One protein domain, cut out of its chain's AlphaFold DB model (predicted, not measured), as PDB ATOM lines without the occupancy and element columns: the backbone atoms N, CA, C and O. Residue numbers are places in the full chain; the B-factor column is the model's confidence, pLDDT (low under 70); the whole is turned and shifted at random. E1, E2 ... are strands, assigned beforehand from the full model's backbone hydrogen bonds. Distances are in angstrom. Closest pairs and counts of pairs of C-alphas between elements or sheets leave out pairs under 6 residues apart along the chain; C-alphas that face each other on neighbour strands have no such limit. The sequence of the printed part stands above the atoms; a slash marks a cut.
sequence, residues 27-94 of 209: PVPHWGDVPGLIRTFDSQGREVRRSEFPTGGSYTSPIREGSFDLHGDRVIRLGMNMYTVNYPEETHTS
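This is residues 27 to 94 of the 209 residues of the protein "Protein OSCP1" of Larimichthys crocea (UniProt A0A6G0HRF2). There is little regular structure here: one small two-stranded hairpin, E1 and E2, lies toward one end of a long, loosely winding chain, and residues 77 to 94 stick out as a free tail toward the other end. The printed part has 68 residues, with no named helix and two named strands, E1 then E2, in one antiparallel sheet. Its class is all strand, with only 11 residues in named elements. It is extended, with a radius of gyration of the C-alphas of 20.0 A and spans of 67 by 29 by 14 A.

The printed part begins at Pro 27, C-alpha (15.850, -9.976, -45.542). E1, residues 37 to 41, measures 13.0 A and begins at C-alpha (19.908, -6.869, -60.200). E2, residues 47 to 52, measures 14.2 A and ends at C-alpha (16.577, -5.896, -63.518).

E1 and E2 form a hairpin with a tight link, antiparallel at 159 degrees. C-alphas 41 and 47 face each other at 4.4 A. N 38 and O 51, 2.8 A apart, are within hydrogen-bond range.

The C-alphas of Ser 43 and His 92, the two farthest apart, are 67.5 A apart. Residues 53 to 94 hold no named element. The printed part has no cut. Residues 85 to 94 have pLDDT under 70.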
ATOM      1  N   PRO A  27      14.486 -10.485 -45.518       88.25
ATOM      2  CA  PRO A  27      15.850  -9.976 -45.542       88.25
ATOM      3  C   PRO A  27      16.815 -11.022 -46.106       88.25
ATOM      4  O   PRO A  27      16.710 -12.211 -45.793       88.25
ATOM      5  N   VAL A  28      17.772 -10.572 -46.914       87.88
ATOM      6  CA  VAL A  28      18.876 -11.423 -47.373       87.88
ATOM      7  C   VAL A  28      19.913 -11.630 -46.256       87.88
ATOM      8  O   VAL A  28      19.997 -10.812 -45.333       87.88
ATOM      9  N   PRO A  29      20.705 -12.720 -46.298       85.44
ATOM     10  CA  PRO A  29      21.810 -12.933 -45.361       85.44
ATOM     11  C   PRO A  29      22.804 -11.766 -45.369       85.44
ATOM     12  O   PRO A  29      22.942 -11.094 -46.384       85.44
ATOM     13  N   HIS A  30      23.546 -11.567 -44.272       82.75
ATOM     14  CA  HIS A  30      24.507 -10.459 -44.095       82.75
ATOM     15  C   HIS A  30      25.470 -10.249 -45.278       82.75
ATOM     16  O   HIS A  30      25.803  -9.119 -45.616       82.75
ATOM     17  N   TRP A  31      25.863 -11.338 -45.933       83.00
ATOM     18  CA  TRP A  31      26.818 -11.349 -47.043       83.00
ATOM     19  C   TRP A  31      26.159 -11.466 -48.425       83.00
ATOM     20  O   TRP A  31      26.849 -11.640 -49.425       83.00
ATOM     21  N   GLY A  32      24.828 -11.446 -48.480       84.75
ATOM     22  CA  GLY A  32      24.058 -11.602 -49.706       84.75
ATOM     23  C   GLY A  32      23.630 -10.261 -50.286       84.75
ATOM     24  O   GLY A  32      23.108  -9.404 -49.574       84.75
ATOM     25  N   ASP A  33      23.785 -10.111 -51.597       88.31
ATOM     26  CA  ASP A  33      23.157  -9.019 -52.334       88.31
ATOM     27  C   ASP A  33      21.660  -9.284 -52.528       88.31
ATOM     28  O   ASP A  33      21.204 -10.426 -52.650       88.31
ATOM     29  N   VAL A  34      20.880  -8.203 -52.593       91.25
ATOM     30  CA  VAL A  34      19.452  -8.291 -52.905       91.25
ATOM     31  C   VAL A  34      19.294  -8.804 -54.345       91.25
ATOM     32  O   VAL A  34      19.830  -8.184 -55.271       91.25
ATOM     33  N   PRO A  35      18.577  -9.923 -54.568       91.12
ATOM     34  CA  PRO A  35      18.395 -10.476 -55.904       91.12
ATOM     35  C   PRO A  35      17.582  -9.521 -56.786       91.12
ATOM     36  O   PRO A  35      16.875  -8.642 -56.299       91.12
ATOM     37  N   GLY A  36      17.650  -9.728 -58.102       91.19
ATOM     38  CA  GLY A  36      16.889  -8.946 -59.084       91.19
ATOM     39  C   GLY A  36      17.734  -7.987 -59.902       91.19
ATOM     40  O   GLY A  36      17.252  -7.480 -60.906       91.19
ATOM     41  N   LEU A  37      18.996  -7.780 -59.524       91.56
ATOM     42  CA  LEU A  37      19.908  -6.869 -60.200       91.56
ATOM     43  C   LEU A  37      20.962  -7.624 -61.016       91.56
ATOM     44  O   LEU A  37      21.714  -8.431 -60.481       91.56
ATOM     45  N   ILE A  38      21.055  -7.315 -62.307       92.94
ATOM     46  CA  ILE A  38      22.087  -7.819 -63.215       92.94
ATOM     47  C   ILE A  38      23.006  -6.654 -63.573       92.94
ATOM     48  O   ILE A  38      22.551  -5.634 -64.101       92.94
ATOM     49  N   ARG A  39      24.304  -6.821 -63.311       94.00
ATOM     50  CA  ARG A  39      25.353  -5.859 -63.665       94.00
ATOM     51  C   ARG A  39      26.248  -6.449 -64.746       94.00
ATOM     52  O   ARG A  39      26.656  -7.604 -64.659       94.00
ATOM     53  N   THR A  40      26.540  -5.664 -65.774       95.31
ATOM     54  CA  THR A  40      27.481  -6.016 -66.840       95.31
ATOM     55  C   THR A  40      28.702  -5.119 -66.729       95.31
ATOM     56  O   THR A  40      28.571  -3.893 -66.711       95.31
ATOM     57  N   PHE A  41      29.878  -5.734 -66.689       96.31
ATOM     58  CA  PHE A  41      31.158  -5.046 -66.555       96.31
ATOM     59  C   PHE A  41      31.943  -5.103 -67.869       96.31
ATOM     60  O   PHE A  41      31.805  -6.059 -68.634       96.31
ATOM     61  N   ASP A  42      32.748  -4.077 -68.144       96.25
ATOM     62  CA  ASP A  42      33.736  -4.117 -69.226       96.25
ATOM     63  C   ASP A  42      34.971  -4.953 -68.837       96.25
ATOM     64  O   ASP A  42      35.119  -5.414 -67.705       96.25
ATOM     65  N   SER A  43      35.900  -5.125 -69.781       95.19
ATOM     66  CA  SER A  43      37.186  -5.797 -69.541       95.19
ATOM     67  C   SER A  43      38.100  -5.061 -68.553       95.19
ATOM     68  O   SER A  43      39.122  -5.610 -68.153       95.19
ATOM     69  N   GLN A  44      37.756  -3.829 -68.167       95.38
ATOM     70  CA  GLN A  44      38.451  -3.033 -67.155       95.38
ATOM     71  C   GLN A  44      37.751  -3.112 -65.783       95.38
ATOM     72  O   GLN A  44      38.177  -2.442 -64.845       95.38
ATOM     73  N   GLY A  45      36.679  -3.907 -65.648       93.25
ATOM     74  CA  GLY A  45      35.927  -4.083 -64.403       93.25
ATOM     75  C   GLY A  45      34.975  -2.932 -64.057       93.25
ATOM     76  O   GLY A  45      34.471  -2.876 -62.938       93.25
ATOM     77  N   ARG A  46      34.707  -2.005 -64.984       95.12
ATOM     78  CA  ARG A  46      33.759  -0.901 -64.777       95.12
ATOM     79  C   ARG A  46      32.360  -1.333 -65.184       95.12
ATOM     80  O   ARG A  46      32.181  -1.969 -66.220       95.12
ATOM     81  N   GLU A  47      31.363  -0.976 -64.382       94.75
ATOM     82  CA  GLU A  47      29.962  -1.266 -64.693       94.75
ATOM     83  C   GLU A  47      29.511  -0.432 -65.901       94.75
ATOM     84  O   GLU A  47      29.542   0.797 -65.869       94.75
ATOM     85  N   VAL A  48      29.103  -1.106 -66.976       95.62
ATOM     86  CA  VAL A  48      28.652  -0.469 -68.228       95.62
ATOM     87  C   VAL A  48      27.140  -0.552 -68.377       95.62
ATOM     88  O   VAL A  48      26.525   0.297 -69.021       95.62
ATOM     89  N   ARG A  49      26.518  -1.587 -67.803       94.25
ATOM     90  CA  ARG A  49      25.079  -1.799 -67.931       94.25
ATOM     91  C   ARG A  49      24.487  -2.396 -66.669       94.25
ATOM     92  O   ARG A  49      25.046  -3.312 -66.075       94.25
ATOM     93  N   ARG A  50      23.291  -1.911 -66.357       94.62
ATOM     94  CA  ARG A  50      22.429  -2.405 -65.295       94.62
ATOM     95  C   ARG A  50      21.088  -2.830 -65.889       94.62
ATOM     96  O   ARG A  50      20.513  -2.102 -66.695       94.62
ATOM     97  N   SER A  51      20.596  -4.001 -65.508       93.25
ATOM     98  CA  SER A  51      19.252  -4.480 -65.853       93.25
ATOM     99  C   SER A  51      18.631  -5.211 -64.674       93.25
ATOM    100  O   SER A  51      19.353  -5.707 -63.814       93.25
ATOM    101  N   GLU A  52      17.305  -5.291 -64.633       93.56
ATOM    102  CA  GLU A  52      16.577  -5.896 -63.518       93.56
ATOM    103  C   GLU A  52      15.654  -7.015 -64.005       93.56
ATOM    104  O   GLU A  52      15.193  -6.991 -65.149       93.56
ATOM    105  N   PHE A  53      15.401  -8.005 -63.149       91.81
ATOM    106  CA  PHE A  53      14.469  -9.097 -63.423       91.81
ATOM    107  C   PHE A  53      13.478  -9.280 -62.267       91.81
ATOM    108  O   PHE A  53      13.819  -9.015 -61.111       91.81
ATOM    109  N   PRO A  54      12.248  -9.747 -62.549       90.31
ATOM    110  CA  PRO A  54      11.264  -9.999 -61.508       90.31
ATOM    111  C   PRO A  54      11.707 -11.175 -60.629       90.31
ATOM    112  O   PRO A  54      11.809 -12.311 -61.084       90.31
ATOM    113  N   THR A  55      11.944 -10.902 -59.349       87.31
ATOM    114  CA  THR A  55      12.464 -11.866 -58.364       87.31
ATOM    115  C   THR A  55      11.407 -12.794 -57.767       87.31
ATOM    116  O   THR A  55      11.752 -13.737 -57.058       87.31
ATOM    117  N   GLY A  56      10.119 -12.524 -58.001       87.25
ATOM    118  CA  GLY A  56       9.010 -13.303 -57.434       87.25
ATOM    119  C   GLY A  56       8.828 -13.154 -55.915       87.25
ATOM    120  O   GLY A  56       8.050 -13.901 -55.323       87.25
ATOM    121  N   GLY A  57       9.522 -12.201 -55.282       88.94
ATOM    122  CA  GLY A  57       9.468 -11.948 -53.842       88.94
ATOM    123  C   GLY A  57      10.009 -10.568 -53.466       88.94
ATOM    124  O   GLY A  57      10.744  -9.944 -54.234       88.94
ATOM    125  N   SER A  58       9.633 -10.079 -52.285       89.69
ATOM    126  CA  SER A  58      10.140  -8.825 -51.726       89.69
ATOM    127  C   SER A  58      11.349  -9.116 -50.841       89.69
ATOM    128  O   SER A  58      11.213  -9.674 -49.751       89.69
ATOM    129  N   TYR A  59      12.534  -8.770 -51.337       91.44
ATOM    130  CA  TYR A  59      13.792  -8.968 -50.627       91.44
ATOM    131  C   TYR A  59      14.325  -7.627 -50.130       91.44
ATOM    132  O   TYR A  59      14.358  -6.653 -50.883       91.44
ATOM    133  N   THR A  60      14.741  -7.572 -48.869       88.81
ATOM    134  CA  THR A  60      15.339  -6.370 -48.268       88.81
ATOM    135  C   THR A  60      16.811  -6.595 -47.968       88.81
ATOM    136  O   THR A  60      17.260  -7.735 -47.858       88.81
ATOM    137  N   SER A  61      17.557  -5.499 -47.818       85.00
ATOM    138  CA  SER A  61      18.963  -5.531 -47.419       85.00
ATOM    139  C   SER A  61      19.167  -6.299 -46.105       85.00
ATOM    140  O   SER A  61      18.225  -6.406 -45.305       85.00
ATOM    141  N   PRO A  62      20.384  -6.805 -45.852       81.38
ATOM    142  CA  PRO A  62      20.658  -7.515 -44.619       81.38
ATOM    143  C   PRO A  62      20.444  -6.620 -43.399       81.38
ATOM    144  O   PRO A  62      20.797  -5.442 -43.407       81.38
ATOM    145  N   ILE A  63      19.844  -7.182 -42.347       76.06
ATOM    146  CA  ILE A  63      19.501  -6.428 -41.134       76.06
ATOM    147  C   ILE A  63      20.747  -6.238 -40.258       76.06
ATOM    148  O   ILE A  63      20.980  -5.133 -39.772       76.06
ATOM    149  N   ARG A  64      21.529  -7.311 -40.049       83.75
ATOM    150  CA  ARG A  64      22.766  -7.351 -39.246       83.75
ATOM    151  C   ARG A  64      23.429  -8.736 -39.336       83.75
ATOM    152  O   ARG A  64      22.750  -9.714 -39.644       83.75
ATOM    153  N   GLU A  65      24.722  -8.831 -39.032       88.44
ATOM    154  CA  GLU A  65      25.395 -10.108 -38.767       88.44
ATOM    155  C   GLU A  65      24.861 -10.760 -37.477       88.44
ATOM    156  O   GLU A  65      24.775 -10.112 -36.430       88.44
ATOM    157  N   GLY A  66      24.462 -12.031 -37.569       86.44
ATOM    158  CA  GLY A  66      24.021 -12.820 -36.419       86.44
ATOM    159  C   GLY A  66      25.207 -13.377 -35.634       86.44
ATOM    160  O   GLY A  66      26.224 -13.736 -36.218       86.44
ATOM    161  N   SER A  67      25.075 -13.471 -34.312       88.31
ATOM    162  CA  SER A  67      26.094 -14.087 -33.457       88.31
ATOM    163  C   SER A  67      25.970 -15.617 -33.443       88.31
ATOM    164  O   SER A  67      24.869 -16.171 -33.460       88.31
ATOM    165  N   PHE A  68      27.117 -16.298 -33.376       86.62
ATOM    166  CA  PHE A  68      27.213 -17.748 -33.182       86.62
ATOM    167  C   PHE A  68      27.316 -18.155 -31.705       86.62
ATOM    168  O   PHE A  68      27.267 -19.347 -31.397       86.62
ATOM    169  N   ASP A  69      27.430 -17.189 -30.793       88.00
ATOM    170  CA  ASP A  69      27.548 -17.450 -29.363       88.00
ATOM    171  C   ASP A  69      26.290 -18.144 -28.825       88.00
ATOM    172  O   ASP A  69      25.172 -17.933 -29.308       88.00
ATOM    173  N   LEU A  70      26.446 -18.937 -27.760       83.50
ATOM    174  CA  LEU A  70      25.335 -19.656 -27.121       83.50
ATOM    175  C   LEU A  70      24.189 -18.720 -26.693       83.50
ATOM    176  O   LEU A  70      23.021 -19.098 -26.752       83.50
ATOM    177  N   HIS A  71      24.533 -17.494 -26.293       84.00
ATOM    178  CA  HIS A  71      23.598 -16.451 -25.859       84.00
ATOM    179  C   HIS A  71      23.581 -15.232 -26.795       84.00
ATOM    180  O   HIS A  71      23.086 -14.171 -26.418       84.00
ATOM    181  N   GLY A  72      24.132 -15.369 -28.001       85.50
ATOM    182  CA  GLY A  72      24.167 -14.306 -28.997       85.50
ATOM    183  C   GLY A  72      22.836 -14.120 -29.725       85.50
ATOM    184  O   GLY A  72      22.082 -15.074 -29.931       85.50
ATOM    185  N   ASP A  73      22.550 -12.889 -30.156       86.69
ATOM    186  CA  ASP A  73      21.419 -12.619 -31.047       86.69
ATOM    187  C   ASP A  73      21.735 -13.131 -32.456       86.69
ATOM    188  O   ASP A  73      22.605 -12.604 -33.151       86.69
ATOM    189  N   ARG A  74      21.019 -14.176 -32.877       85.50
ATOM    190  CA  ARG A  74      21.199 -14.810 -34.190       85.50
ATOM    191  C   ARG A  74      20.525 -14.040 -35.323       85.50
ATOM    192  O   ARG A  74      20.715 -14.413 -36.476       85.50
ATOM    193  N   VAL A  75      19.704 -13.024 -35.025       83.75
ATOM    194  CA  VAL A  75      18.952 -12.209 -36.008       83.75
ATOM    195  C   VAL A  75      17.952 -13.034 -36.852       83.75
ATOM    196  O   VAL A  75      17.221 -12.506 -37.688       83.75
ATOM    197  N   ILE A  76      17.843 -14.343 -36.595       77.94
ATOM    198  CA  ILE A  76      16.924 -15.280 -37.240       77.94
ATOM    199  C   ILE A  76      16.037 -15.950 -36.194       77.94
ATOM    200  O   ILE A  76      16.463 -16.247 -35.081       77.94
ATOM    201  N   ARG A  77      14.796 -16.248 -36.584       77.38
ATOM    202  CA  ARG A  77      13.837 -16.995 -35.750       77.38
ATOM    203  C   ARG A  77      13.883 -18.510 -35.982       77.38
ATOM    204  O   ARG A  77      13.153 -19.258 -35.335       77.38
ATOM    205  N   LEU A  78      14.704 -18.965 -36.929       77.75
ATOM    206  CA  LEU A  78      14.869 -20.381 -37.249       77.75
ATOM    207  C   LEU A  78      15.563 -21.112 -36.093       77.75
ATOM    208  O   LEU A  78      16.482 -20.582 -35.474       77.75
ATOM    209  N   GLY A  79      15.111 -22.333 -35.797       76.44
ATOM    210  CA  GLY A  79      15.645 -23.141 -34.695       76.44
ATOM    211  C   GLY A  79      15.217 -22.685 -33.296       76.44
ATOM    212  O   GLY A  79      15.571 -23.337 -32.316       76.44
ATOM    213  N   MET A  80      14.434 -21.607 -33.175       78.50
ATOM    214  CA  MET A  80      13.820 -21.226 -31.907       78.50
ATOM    215  C   MET A  80      12.641 -22.145 -31.591       78.50
ATOM    216  O   MET A  80      11.838 -22.482 -32.464       78.50
ATOM    217  N   ASN A  81      12.496 -22.506 -30.317       81.25
ATOM    218  CA  ASN A  81      11.316 -23.219 -29.857       81.25
ATOM    219  C   ASN A  81      10.078 -22.312 -30.011       81.25
ATOM    220  O   ASN A  81       9.968 -21.249 -29.394       81.25
ATOM    221  N   MET A  82       9.134 -22.734 -30.851       76.19
ATOM    222  CA  MET A  82       7.913 -21.973 -31.121       76.19
ATOM    223  C   MET A  82       6.899 -22.019 -29.972       76.19
ATOM    224  O   MET A  82       6.015 -21.172 -29.915       76.19
ATOM    225  N   TYR A  83       7.032 -22.972 -29.048       74.31
ATOM    226  CA  TYR A  83       6.165 -23.102 -27.873       74.31
ATOM    227  C   TYR A  83       6.562 -22.164 -26.728       74.31
ATOM    228  O   TYR A  83       5.784 -21.956 -25.807       74.31
ATOM    229  N   THR A  84       7.759 -21.579 -26.784       72.50
ATOM    230  CA  THR A  84       8.219 -20.557 -25.827       72.50
ATOM    231  C   THR A  84       7.751 -19.147 -26.174       72.50
ATOM    232  O   THR A  84       7.927 -18.227 -25.379       72.50
ATOM    233  N   VAL A  85       7.175 -18.945 -27.363       64.19
ATOM    234  CA  VAL A  85       6.626 -17.648 -27.758       64.19
ATOM    235  C   VAL A  85       5.309 -17.460 -27.013       64.19
ATOM    236  O   VAL A  85       4.358 -18.205 -27.231       64.19
ATOM    237  N   ASN A  86       5.254 -16.469 -26.122       55.25
ATOM    238  CA  ASN A  86       4.028 -16.095 -25.424       55.25
ATOM    239  C   ASN A  86       3.023 -15.548 -26.443       55.25
ATOM    240  O   ASN A  86       3.047 -14.360 -26.769       55.25
ATOM    241  N   TYR A  87       2.152 -16.405 -26.965       57.41
ATOM    242  CA  TYR A  87       0.969 -15.943 -27.672       57.41
ATOM    243  C   TYR A  87       0.061 -15.267 -26.634       57.41
ATOM    244  O   TYR A  87      -0.233 -15.880 -25.607       57.41
ATOM    245  N   PRO A  88      -0.362 -14.006 -26.843       55.31
ATOM    246  CA  PRO A  88      -1.273 -13.332 -25.917       55.31
ATOM    247  C   PRO A  88      -2.627 -14.045 -25.814       55.31
ATOM    248  O   PRO A  88      -3.361 -13.839 -24.850       55.31
ATOM    249  N   GLU A  89      -2.935 -14.913 -26.777       61.81
ATOM    250  CA  GLU A  89      -4.177 -15.660 -26.847       61.81
ATOM    251  C   GLU A  89      -3.929 -17.150 -26.582       61.81
ATOM    252  O   GLU A  89      -3.267 -17.840 -27.360       61.81
ATOM    253  N   GLU A  90      -4.568 -17.618 -25.506       51.16
ATOM    254  CA  GLU A  90      -4.841 -19.016 -25.154       51.16
ATOM    255  C   GLU A  90      -3.738 -19.748 -24.385       51.16
ATOM    256  O   GLU A  90      -2.973 -20.544 -24.923       51.16
ATOM    257  N   THR A  91      -3.730 -19.549 -23.068       44.94
ATOM    258  CA  THR A  91      -4.110 -20.570 -22.069       44.94
ATOM    259  C   THR A  91      -3.836 -19.969 -20.689       44.94
ATOM    260  O   THR A  91      -2.731 -19.500 -20.421       44.94
ATOM    261  N   HIS A  92      -4.825 -19.977 -19.789       48.56
ATOM    262  CA  HIS A  92      -4.610 -19.705 -18.364       48.56
ATOM    263  C   HIS A  92      -3.854 -20.877 -17.723       48.56
ATOM    264  O   HIS A  92      -4.390 -21.626 -16.918       48.56
ATOM    265  N   THR A  93      -2.601 -21.061 -18.106       46.69
ATOM    266  CA  THR A  93      -1.628 -21.817 -17.327       46.69
ATOM    267  C   THR A  93      -0.623 -20.805 -16.831       46.69
ATOM    268  O   THR A  93      -0.149 -19.969 -17.601       46.69
ATOM    269  N   SER A  94      -0.387 -20.836 -15.524       47.06
ATOM    270  CA  SER A  94       0.492 -19.961 -14.756       47.06
ATOM    271  C   SER A  94       1.671 -19.489 -15.602       47.06
ATOM    272  O   SER A  94       2.484 -20.300 -16.039       47.06
TER     273      SER A  94